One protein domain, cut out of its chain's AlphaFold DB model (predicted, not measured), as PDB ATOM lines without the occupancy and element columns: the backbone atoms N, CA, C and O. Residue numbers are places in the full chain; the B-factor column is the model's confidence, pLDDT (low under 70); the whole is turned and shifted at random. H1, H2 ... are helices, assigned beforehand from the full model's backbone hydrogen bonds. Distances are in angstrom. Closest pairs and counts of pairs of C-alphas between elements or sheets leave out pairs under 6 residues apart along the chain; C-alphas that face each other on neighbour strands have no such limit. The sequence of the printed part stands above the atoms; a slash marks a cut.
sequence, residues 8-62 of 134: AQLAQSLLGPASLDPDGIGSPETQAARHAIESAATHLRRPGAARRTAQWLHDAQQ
ATOM      1  N   ALA A   8     139.605 157.087 116.855       67.62
ATOM      2  CA  ALA A   8     140.721 158.018 116.990       67.62
ATOM      3  C   ALA A   8     142.026 157.455 116.403       67.62
ATOM      4  O   ALA A   8     142.733 158.166 115.697       67.62
ATOM      5  N   GLN A   9     142.315 156.168 116.623       70.81
ATOM      6  CA  GLN A   9     143.476 155.497 116.024       70.81
ATOM      7  C   GLN A   9     143.347 155.381 114.500       70.81
ATOM      8  O   GLN A   9     144.331 155.548 113.783       70.81
ATOM      9  N   LEU A  10     142.137 155.123 113.994       71.00
ATOM     10  CA  LEU A  10     141.878 155.060 112.557       71.00
ATOM     11  C   LEU A  10     142.019 156.442 111.904       71.00
ATOM     12  O   LEU A  10     142.665 156.567 110.870       71.00
ATOM     13  N   ALA A  11     141.468 157.481 112.535       68.75
ATOM     14  CA  ALA A  11     141.600 158.865 112.092       68.75
ATOM     15  C   ALA A  11     143.064 159.312 112.084       68.75
ATOM     16  O   ALA A  11     143.518 159.863 111.088       68.75
ATOM     17  N   GLN A  12     143.829 158.979 113.125       71.12
ATOM     18  CA  GLN A  12     145.265 159.244 113.174       71.12
ATOM     19  C   GLN A  12     146.023 158.535 112.041       71.12
ATOM     20  O   GLN A  12     146.894 159.133 111.416       71.12
ATOM     21  N   SER A  13     145.683 157.276 111.751       70.88
ATOM     22  CA  SER A  13     146.332 156.498 110.691       70.88
ATOM     23  C   SER A  13     145.979 156.969 109.276       70.88
ATOM     24  O   SER A  13     146.782 156.764 108.373       70.88
ATOM     25  N   LEU A  14     144.785 157.533 109.066       68.69
ATOM     26  CA  LEU A  14     144.293 157.942 107.743       68.69
ATOM     27  C   LEU A  14     144.541 159.424 107.434       68.69
ATOM     28  O   LEU A  14     144.743 159.774 106.278       68.69
ATOM     29  N   LEU A  15     144.500 160.287 108.452       71.56
ATOM     30  CA  LEU A  15     144.575 161.747 108.316       71.56
ATOM     31  C   LEU A  15     145.891 162.328 108.862       71.56
ATOM     32  O   LEU A  15     146.154 163.516 108.698       71.56
ATOM     33  N   GLY A  16     146.719 161.511 109.517       66.25
ATOM     34  CA  GLY A  16     147.982 161.939 110.111       66.25
ATOM     35  C   GLY A  16     147.839 162.620 111.485       66.25
ATOM     36  O   GLY A  16     146.734 162.750 112.031       66.25
ATOM     37  N   PRO A  17     148.968 163.049 112.083       62.03
ATOM     38  CA  PRO A  17     149.031 163.547 113.461       62.03
ATOM     39  C   PRO A  17     148.304 164.885 113.673       62.03
ATOM     40  O   PRO A  17     147.849 165.146 114.780       62.03
ATOM     41  N   ALA A  18     148.120 165.686 112.616       56.62
ATOM     42  CA  ALA A  18     147.377 166.951 112.660       56.62
ATOM     43  C   ALA A  18     145.872 166.775 112.956       56.62
ATOM     44  O   ALA A  18     145.181 167.737 113.266       56.62
ATOM     45  N   SER A  19     145.354 165.541 112.898       56.59
ATOM     46  CA  SER A  19     143.961 165.237 113.246       56.59
ATOM     47  C   SER A  19     143.695 165.159 114.755       56.59
ATOM     48  O   SER A  19     142.546 164.970 115.160       56.59
ATOM     49  N   LEU A  20     144.730 165.267 115.594       55.44
ATOM     50  CA  LEU A  20     144.661 165.229 117.055       55.44
ATOM     51  C   LEU A  20     144.907 166.622 117.640       55.44
ATOM     52  O   LEU A  20     145.819 166.790 118.437       55.44
ATOM     53  N   ASP A  21     144.122 167.620 117.249       59.00
ATOM     54  CA  ASP A  21     144.133 168.875 117.997       59.00
ATOM     55  C   ASP A  21     143.437 168.633 119.357       59.00
ATOM     56  O   ASP A  21     142.247 168.273 119.362       59.00
ATOM     57  N   PRO A  22     144.149 168.711 120.503       54.06
ATOM     58  CA  PRO A  22     143.576 168.431 121.822       54.06
ATOM     59  C   PRO A  22     142.530 169.473 122.239       54.06
ATOM     60  O   PRO A  22     141.654 169.152 123.039       54.06
ATOM     61  N   ASP A  23     142.569 170.667 121.641       60.41
ATOM     62  CA  ASP A  23     141.656 171.776 121.935       60.41
ATOM     63  C   ASP A  23     140.346 171.709 121.128       60.41
ATOM     64  O   ASP A  23     139.459 172.548 121.278       60.41
ATOM     65  N   GLY A  24     140.183 170.694 120.270       53.53
ATOM     66  CA  GLY A  24     138.940 170.450 119.534       53.53
ATOM     67  C   GLY A  24     138.669 171.414 118.373       53.53
ATOM     68  O   GLY A  24     137.686 171.218 117.658       53.53
ATOM     69  N   ILE A  25     139.543 172.393 118.123       56.41
ATOM     70  CA  ILE A  25     139.446 173.328 116.992       56.41
ATOM     71  C   ILE A  25     140.220 172.762 115.792       56.41
ATOM     72  O   ILE A  25     141.143 173.368 115.260       56.41
ATOM     73  N   GLY A  26     139.851 171.556 115.357       61.16
ATOM     74  CA  GLY A  26     140.319 171.062 114.063       61.16
ATOM     75  C   GLY A  26     139.787 171.953 112.937       61.16
ATOM     76  O   GLY A  26     138.715 172.548 113.066       61.16
ATOM     77  N   SER A  27     140.495 172.026 111.804       70.62
ATOM     78  CA  SER A  27     139.932 172.668 110.610       70.62
ATOM     79  C   SER A  27     138.556 172.055 110.279       70.62
ATOM     80  O   SER A  27     138.338 170.864 110.540       70.62
ATOM     81  N   PRO A  28     137.617 172.811 109.680       74.31
ATOM     82  CA  PRO A  28     136.311 172.272 109.285       74.31
ATOM     83  C   PRO A  28     136.438 171.015 108.405       74.31
ATOM     84  O   PRO A  28     135.636 170.089 108.517       74.31
ATOM     85  N   GLU A  29     137.498 170.929 107.597       73.62
ATOM     86  CA  GLU A  29     137.848 169.747 106.801       73.62
ATOM     87  C   GLU A  29     138.218 168.537 107.675       73.62
ATOM     88  O   GLU A  29     137.745 167.424 107.440       73.62
ATOM     89  N   THR A  30     139.005 168.750 108.733       72.44
ATOM     90  CA  THR A  30     139.386 167.702 109.694       72.44
ATOM     91  C   THR A  30     138.168 167.181 110.457       72.44
ATOM     92  O   THR A  30     138.035 165.976 110.690       72.44
ATOM     93  N   GLN A  31     137.241 168.070 110.819       75.88
ATOM     94  CA  GLN A  31     136.006 167.692 111.501       75.88
ATOM     95  C   GLN A  31     135.050 166.921 110.581       75.88
ATOM     96  O   GLN A  31     134.501 165.894 110.990       75.88
ATOM     97  N   ALA A  32     134.904 167.348 109.324       79.31
ATOM     98  CA  ALA A  32     134.138 166.614 108.320       79.31
ATOM     99  C   ALA A  32     134.715 165.207 108.083       79.31
ATOM    100  O   ALA A  32     133.969 164.223 108.055       79.31
ATOM    101  N   ALA A  33     136.044 165.087 107.995       76.44
ATOM    102  CA  ALA A  33     136.719 163.802 107.852       76.44
ATOM    103  C   ALA A  33     136.482 162.883 109.066       76.44
ATOM    104  O   ALA A  33     136.177 161.702 108.896       76.44
ATOM    105  N   ARG A  34     136.535 163.415 110.294       77.50
ATOM    106  CA  ARG A  34     136.203 162.659 111.516       77.50
ATOM    107  C   ARG A  34     134.766 162.139 111.507       77.50
ATOM    108  O   ARG A  34     134.560 160.949 111.737       77.50
ATOM    109  N   HIS A  35     133.793 162.987 111.177       83.31
ATOM    110  CA  HIS A  35     132.393 162.566 111.070       83.31
ATOM    111  C   HIS A  35     132.189 161.481 110.007       83.31
ATOM    112  O   HIS A  35     131.452 160.517 110.236       83.31
ATOM    113  N   ALA A  36     132.871 161.588 108.864       82.19
ATOM    114  CA  ALA A  36     132.835 160.558 107.831       82.19
ATOM    115  C   ALA A  36     133.380 159.213 108.349       82.19
ATOM    116  O   ALA A  36     132.759 158.169 108.129       82.19
ATOM    117  N   ILE A  37     134.490 159.231 109.095       81.62
ATOM    118  CA  ILE A  37     135.086 158.028 109.693       81.62
ATOM    119  C   ILE A  37     134.158 157.414 110.752       81.62
ATOM    120  O   ILE A  37     133.968 156.198 110.763       81.62
ATOM    121  N   GLU A  38     133.541 158.217 111.619       83.81
ATOM    122  CA  GLU A  38     132.586 157.737 112.631       83.81
ATOM    123  C   GLU A  38     131.347 157.091 112.008       83.81
ATOM    124  O   GLU A  38     130.904 156.018 112.440       83.81
ATOM    125  N   SER A  39     130.807 157.714 110.960       84.94
ATOM    126  CA  SER A  39     129.685 157.178 110.193       84.94
ATOM    127  C   SER A  39     130.053 155.845 109.531       84.94
ATOM    128  O   SER A  39     129.330 154.852 109.669       84.94
ATOM    129  N   ALA A  40     131.225 155.772 108.892       84.00
ATOM    130  CA  ALA A  40     131.733 154.541 108.292       84.00
ATOM    131  C   ALA A  40     131.932 153.431 109.339       84.00
ATOM    132  O   ALA A  40     131.465 152.304 109.151       84.00
ATOM    133  N   ALA A  41     132.545 153.749 110.483       85.44
ATOM    134  CA  ALA A  41     132.730 152.809 111.585       85.44
ATOM    135  C   ALA A  41     131.388 152.293 112.122       85.44
ATOM    136  O   ALA A  41     131.245 151.103 112.410       85.44
ATOM    137  N   THR A  42     130.382 153.162 112.213       88.06
ATOM    138  CA  THR A  42     129.029 152.794 112.648       88.06
ATOM    139  C   THR A  42     128.365 151.830 111.668       88.06
ATOM    140  O   THR A  42     127.799 150.821 112.095       88.06
ATOM    141  N   HIS A  43     128.487 152.065 110.359       84.31
ATOM    142  CA  HIS A  43     127.987 151.133 109.348       84.31
ATOM    143  C   HIS A  43     128.680 149.769 109.419       84.31
ATOM    144  O   HIS A  43     128.003 148.739 109.366       84.31
ATOM    145  N   LEU A  44     129.999 149.742 109.623       86.56
ATOM    146  CA  LEU A  44     130.781 148.508 109.723       86.56
ATOM    147  C   LEU A  44     130.535 147.711 111.014       86.56
ATOM    148  O   LEU A  44     130.904 146.544 111.077       86.56
ATOM    149  N   ARG A  45     129.859 148.266 112.030       85.94
ATOM    150  CA  ARG A  45     129.414 147.482 113.201       85.94
ATOM    151  C   ARG A  45     128.278 146.512 112.868       85.94
ATOM    152  O   ARG A  45     128.055 145.564 113.616       85.94
ATOM    153  N   ARG A  46     127.558 146.721 111.758       89.12
ATOM    154  CA  ARG A  46     126.498 145.807 111.312       89.12
ATOM    155  C   ARG A  46     127.136 144.568 110.663       89.12
ATOM    156  O   ARG A  46     127.823 144.729 109.652       89.12
ATOM    157  N   PRO A  47     126.862 143.336 111.139       83.44
ATOM    158  CA  PRO A  47     127.527 142.126 110.641       83.44
ATOM    159  C   PRO A  47     127.430 141.943 109.119       83.44
ATOM    160  O   PRO A  47     128.408 141.597 108.461       83.44
ATOM    161  N   GLY A  48     126.264 142.243 108.536       90.38
ATOM    162  CA  GLY A  48     126.049 142.141 107.090       90.38
ATOM    163  C   GLY A  48     126.774 143.208 106.261       90.38
ATOM    164  O   GLY A  48     127.088 142.956 105.098       90.38
ATOM    165  N   ALA A  49     127.045 144.390 106.818       86.88
ATOM    166  CA  ALA A  49     127.854 145.412 106.153       86.88
ATOM    167  C   ALA A  49     129.338 145.052 106.246       86.88
ATOM    168  O   ALA A  49     129.999 144.978 105.217       86.88
ATOM    169  N   ALA A  50     129.815 144.694 107.444       86.75
ATOM    170  CA  ALA A  50     131.185 144.236 107.665       86.75
ATOM    171  C   ALA A  50     131.566 143.086 106.726       86.75
ATOM    172  O   ALA A  50     132.587 143.158 106.049       86.75
ATOM    173  N   ARG A  51     130.717 142.049 106.638       88.62
ATOM    174  CA  ARG A  51     130.973 140.884 105.783       88.62
ATOM    175  C   ARG A  51     131.046 141.262 104.304       88.62
ATOM    176  O   ARG A  51     131.943 140.796 103.618       88.62
ATOM    177  N   ARG A  52     130.127 142.102 103.816       88.88
ATOM    178  CA  ARG A  52     130.115 142.534 102.408       88.88
ATOM    179  C   ARG A  52     131.315 143.409 102.073       88.88
ATOM    180  O   ARG A  52     131.962 143.166 101.068       88.88
ATOM    181  N   THR A  53     131.648 144.369 102.932       88.69
ATOM    182  CA  THR A  53     132.837 145.204 102.746       88.69
ATOM    183  C   THR A  53     134.110 144.364 102.782       88.69
ATOM    184  O   THR A  53     134.966 144.536 101.924       88.69
ATOM    185  N   ALA A  54     134.227 143.416 103.717       87.75
ATOM    186  CA  ALA A  54     135.364 142.501 103.768       87.75
ATOM    187  C   ALA A  54     135.459 141.631 102.507       87.75
ATOM    188  O   ALA A  54     136.555 141.465 101.984       87.75
ATOM    189  N   GLN A  55     134.329 141.130 101.997       87.50
ATOM    190  CA  GLN A  55     134.284 140.371 100.749       87.50
ATOM    191  C   GLN A  55     134.737 141.224  99.560       87.50
ATOM    192  O   GLN A  55     135.623 140.810  98.832       87.50
ATOM    193  N   TRP A  56     134.220 142.445  99.409       86.88
ATOM    194  CA  TRP A  56     134.647 143.346  98.333       86.88
ATOM    195  C   TRP A  56     136.127 143.702  98.411       86.88
ATOM    196  O   TRP A  56     136.811 143.701  97.393       86.88
ATOM    197  N   LEU A  57     136.641 143.981  99.611       85.56
ATOM    198  CA  LEU A  57     138.069 144.226  99.804       85.56
ATOM    199  C   LEU A  57     138.895 142.977  99.480       85.56
ATOM    200  O   LEU A  57     139.960 143.101  98.883       85.56
ATOM    201  N   HIS A  58     138.416 141.789  99.852       83.50
ATOM    202  CA  HIS A  58     139.059 140.522  99.519       83.50
ATOM    203  C   HIS A  58     139.091 140.292  98.005       83.50
ATOM    204  O   HIS A  58     140.151 139.989  97.466       83.50
ATOM    205  N   ASP A  59     137.972 140.515  97.320       81.12
ATOM    206  CA  ASP A  59     137.840 140.352  95.873       81.12
ATOM    207  C   ASP A  59     138.719 141.353  95.116       81.12
ATOM    208  O   ASP A  59     139.487 140.959  94.243       81.12
ATOM    209  N   ALA A  60     138.740 142.619  95.538       75.81
ATOM    210  CA  ALA A  60     139.630 143.639  94.979       75.81
ATOM    211  C   ALA A  60     141.126 143.346  95.221       75.81
ATOM    212  O   ALA A  60     141.994 143.823  94.488       75.81
ATOM    213  N   GLN A  61     141.456 142.568  96.258       73.12
ATOM    214  CA  GLN A  61     142.821 142.102  96.512       73.12
ATOM    215  C   GLN A  61     143.202 140.897  95.640       73.12
ATOM    216  O   GLN A  61     144.402 140.609  95.522       73.12
ATOM    217  N   GLN A  62     142.231 140.191  95.044       76.56
ATOM    218  CA  GLN A  62     142.507 139.000  94.250       76.56
ATOM    219  C   GLN A  62     143.381 139.347  93.045       76.56
ATOM    220  O   GLN A  62     143.205 140.340  92.338       76.56
TER     221      GLN A  62
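This is residues 8 to 62 of the 134 residues of an uncharacterized protein of Kribbella sp. VKM Ac-2500 (UniProt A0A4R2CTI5). Two longer helices, H2 and H3, meet near their ends as an L, and a short helix, H1, lies near residues 34 to 37 of H2. A loop of residues 16 to 27 leads from H1 to the beginning of H2, and residues 55 to 62 at the far end of H3 stick out. The printed part has 55 residues, with three named helices in the order H1, H2, H3 and no named strand: the class is all helix. It is loose, with a radius of gyration of the C-alphas of 13.9 A, and elongated, spanning 40 by 22 by 16 A.

H1, residues 8 to 15, only just touches H2, residues 28 to 44, with 3 pairs of C-alphas within 8 A. The closest C-alphas are those of Ala 11 and Arg 34, 6.6 A apart, and H2 touches H1 with residues 34 to 37 alone. The two run opposite ways at a steep tilt of 59 degrees. H3, residues 47 to 61, touches H2 only at the corner by their tight link. There the closest C-alphas are those of Leu 44 and Ala 50, 4.8 A apart, and the lines are about perpendicular, at 74 degrees. H1 and H3 are apart. In H1, H2 and H3 every O i to N i+4 pair is within hydrogen-bond range.

H1 begins at C-alpha 8 (140.721, 158.018, 116.990) and is 10.2 A long from first to last C-alpha. H2 begins at C-alpha 28 (136.311, 172.272, 109.285) and is 24.4 A long. H3 is 20.8 A long and ends at C-alpha 61 (142.821, 142.102, 96.512).

The two C-alphas farthest apart, those of Asp 23 and Gln 62, are 42.9 A apart. The printed part has no cut, and the link from H1 to H2, 12 residues, is long. The mean pLDDT of the printed part is 75.9; residues 8, 11, 14 and 16 to 26 are under 70.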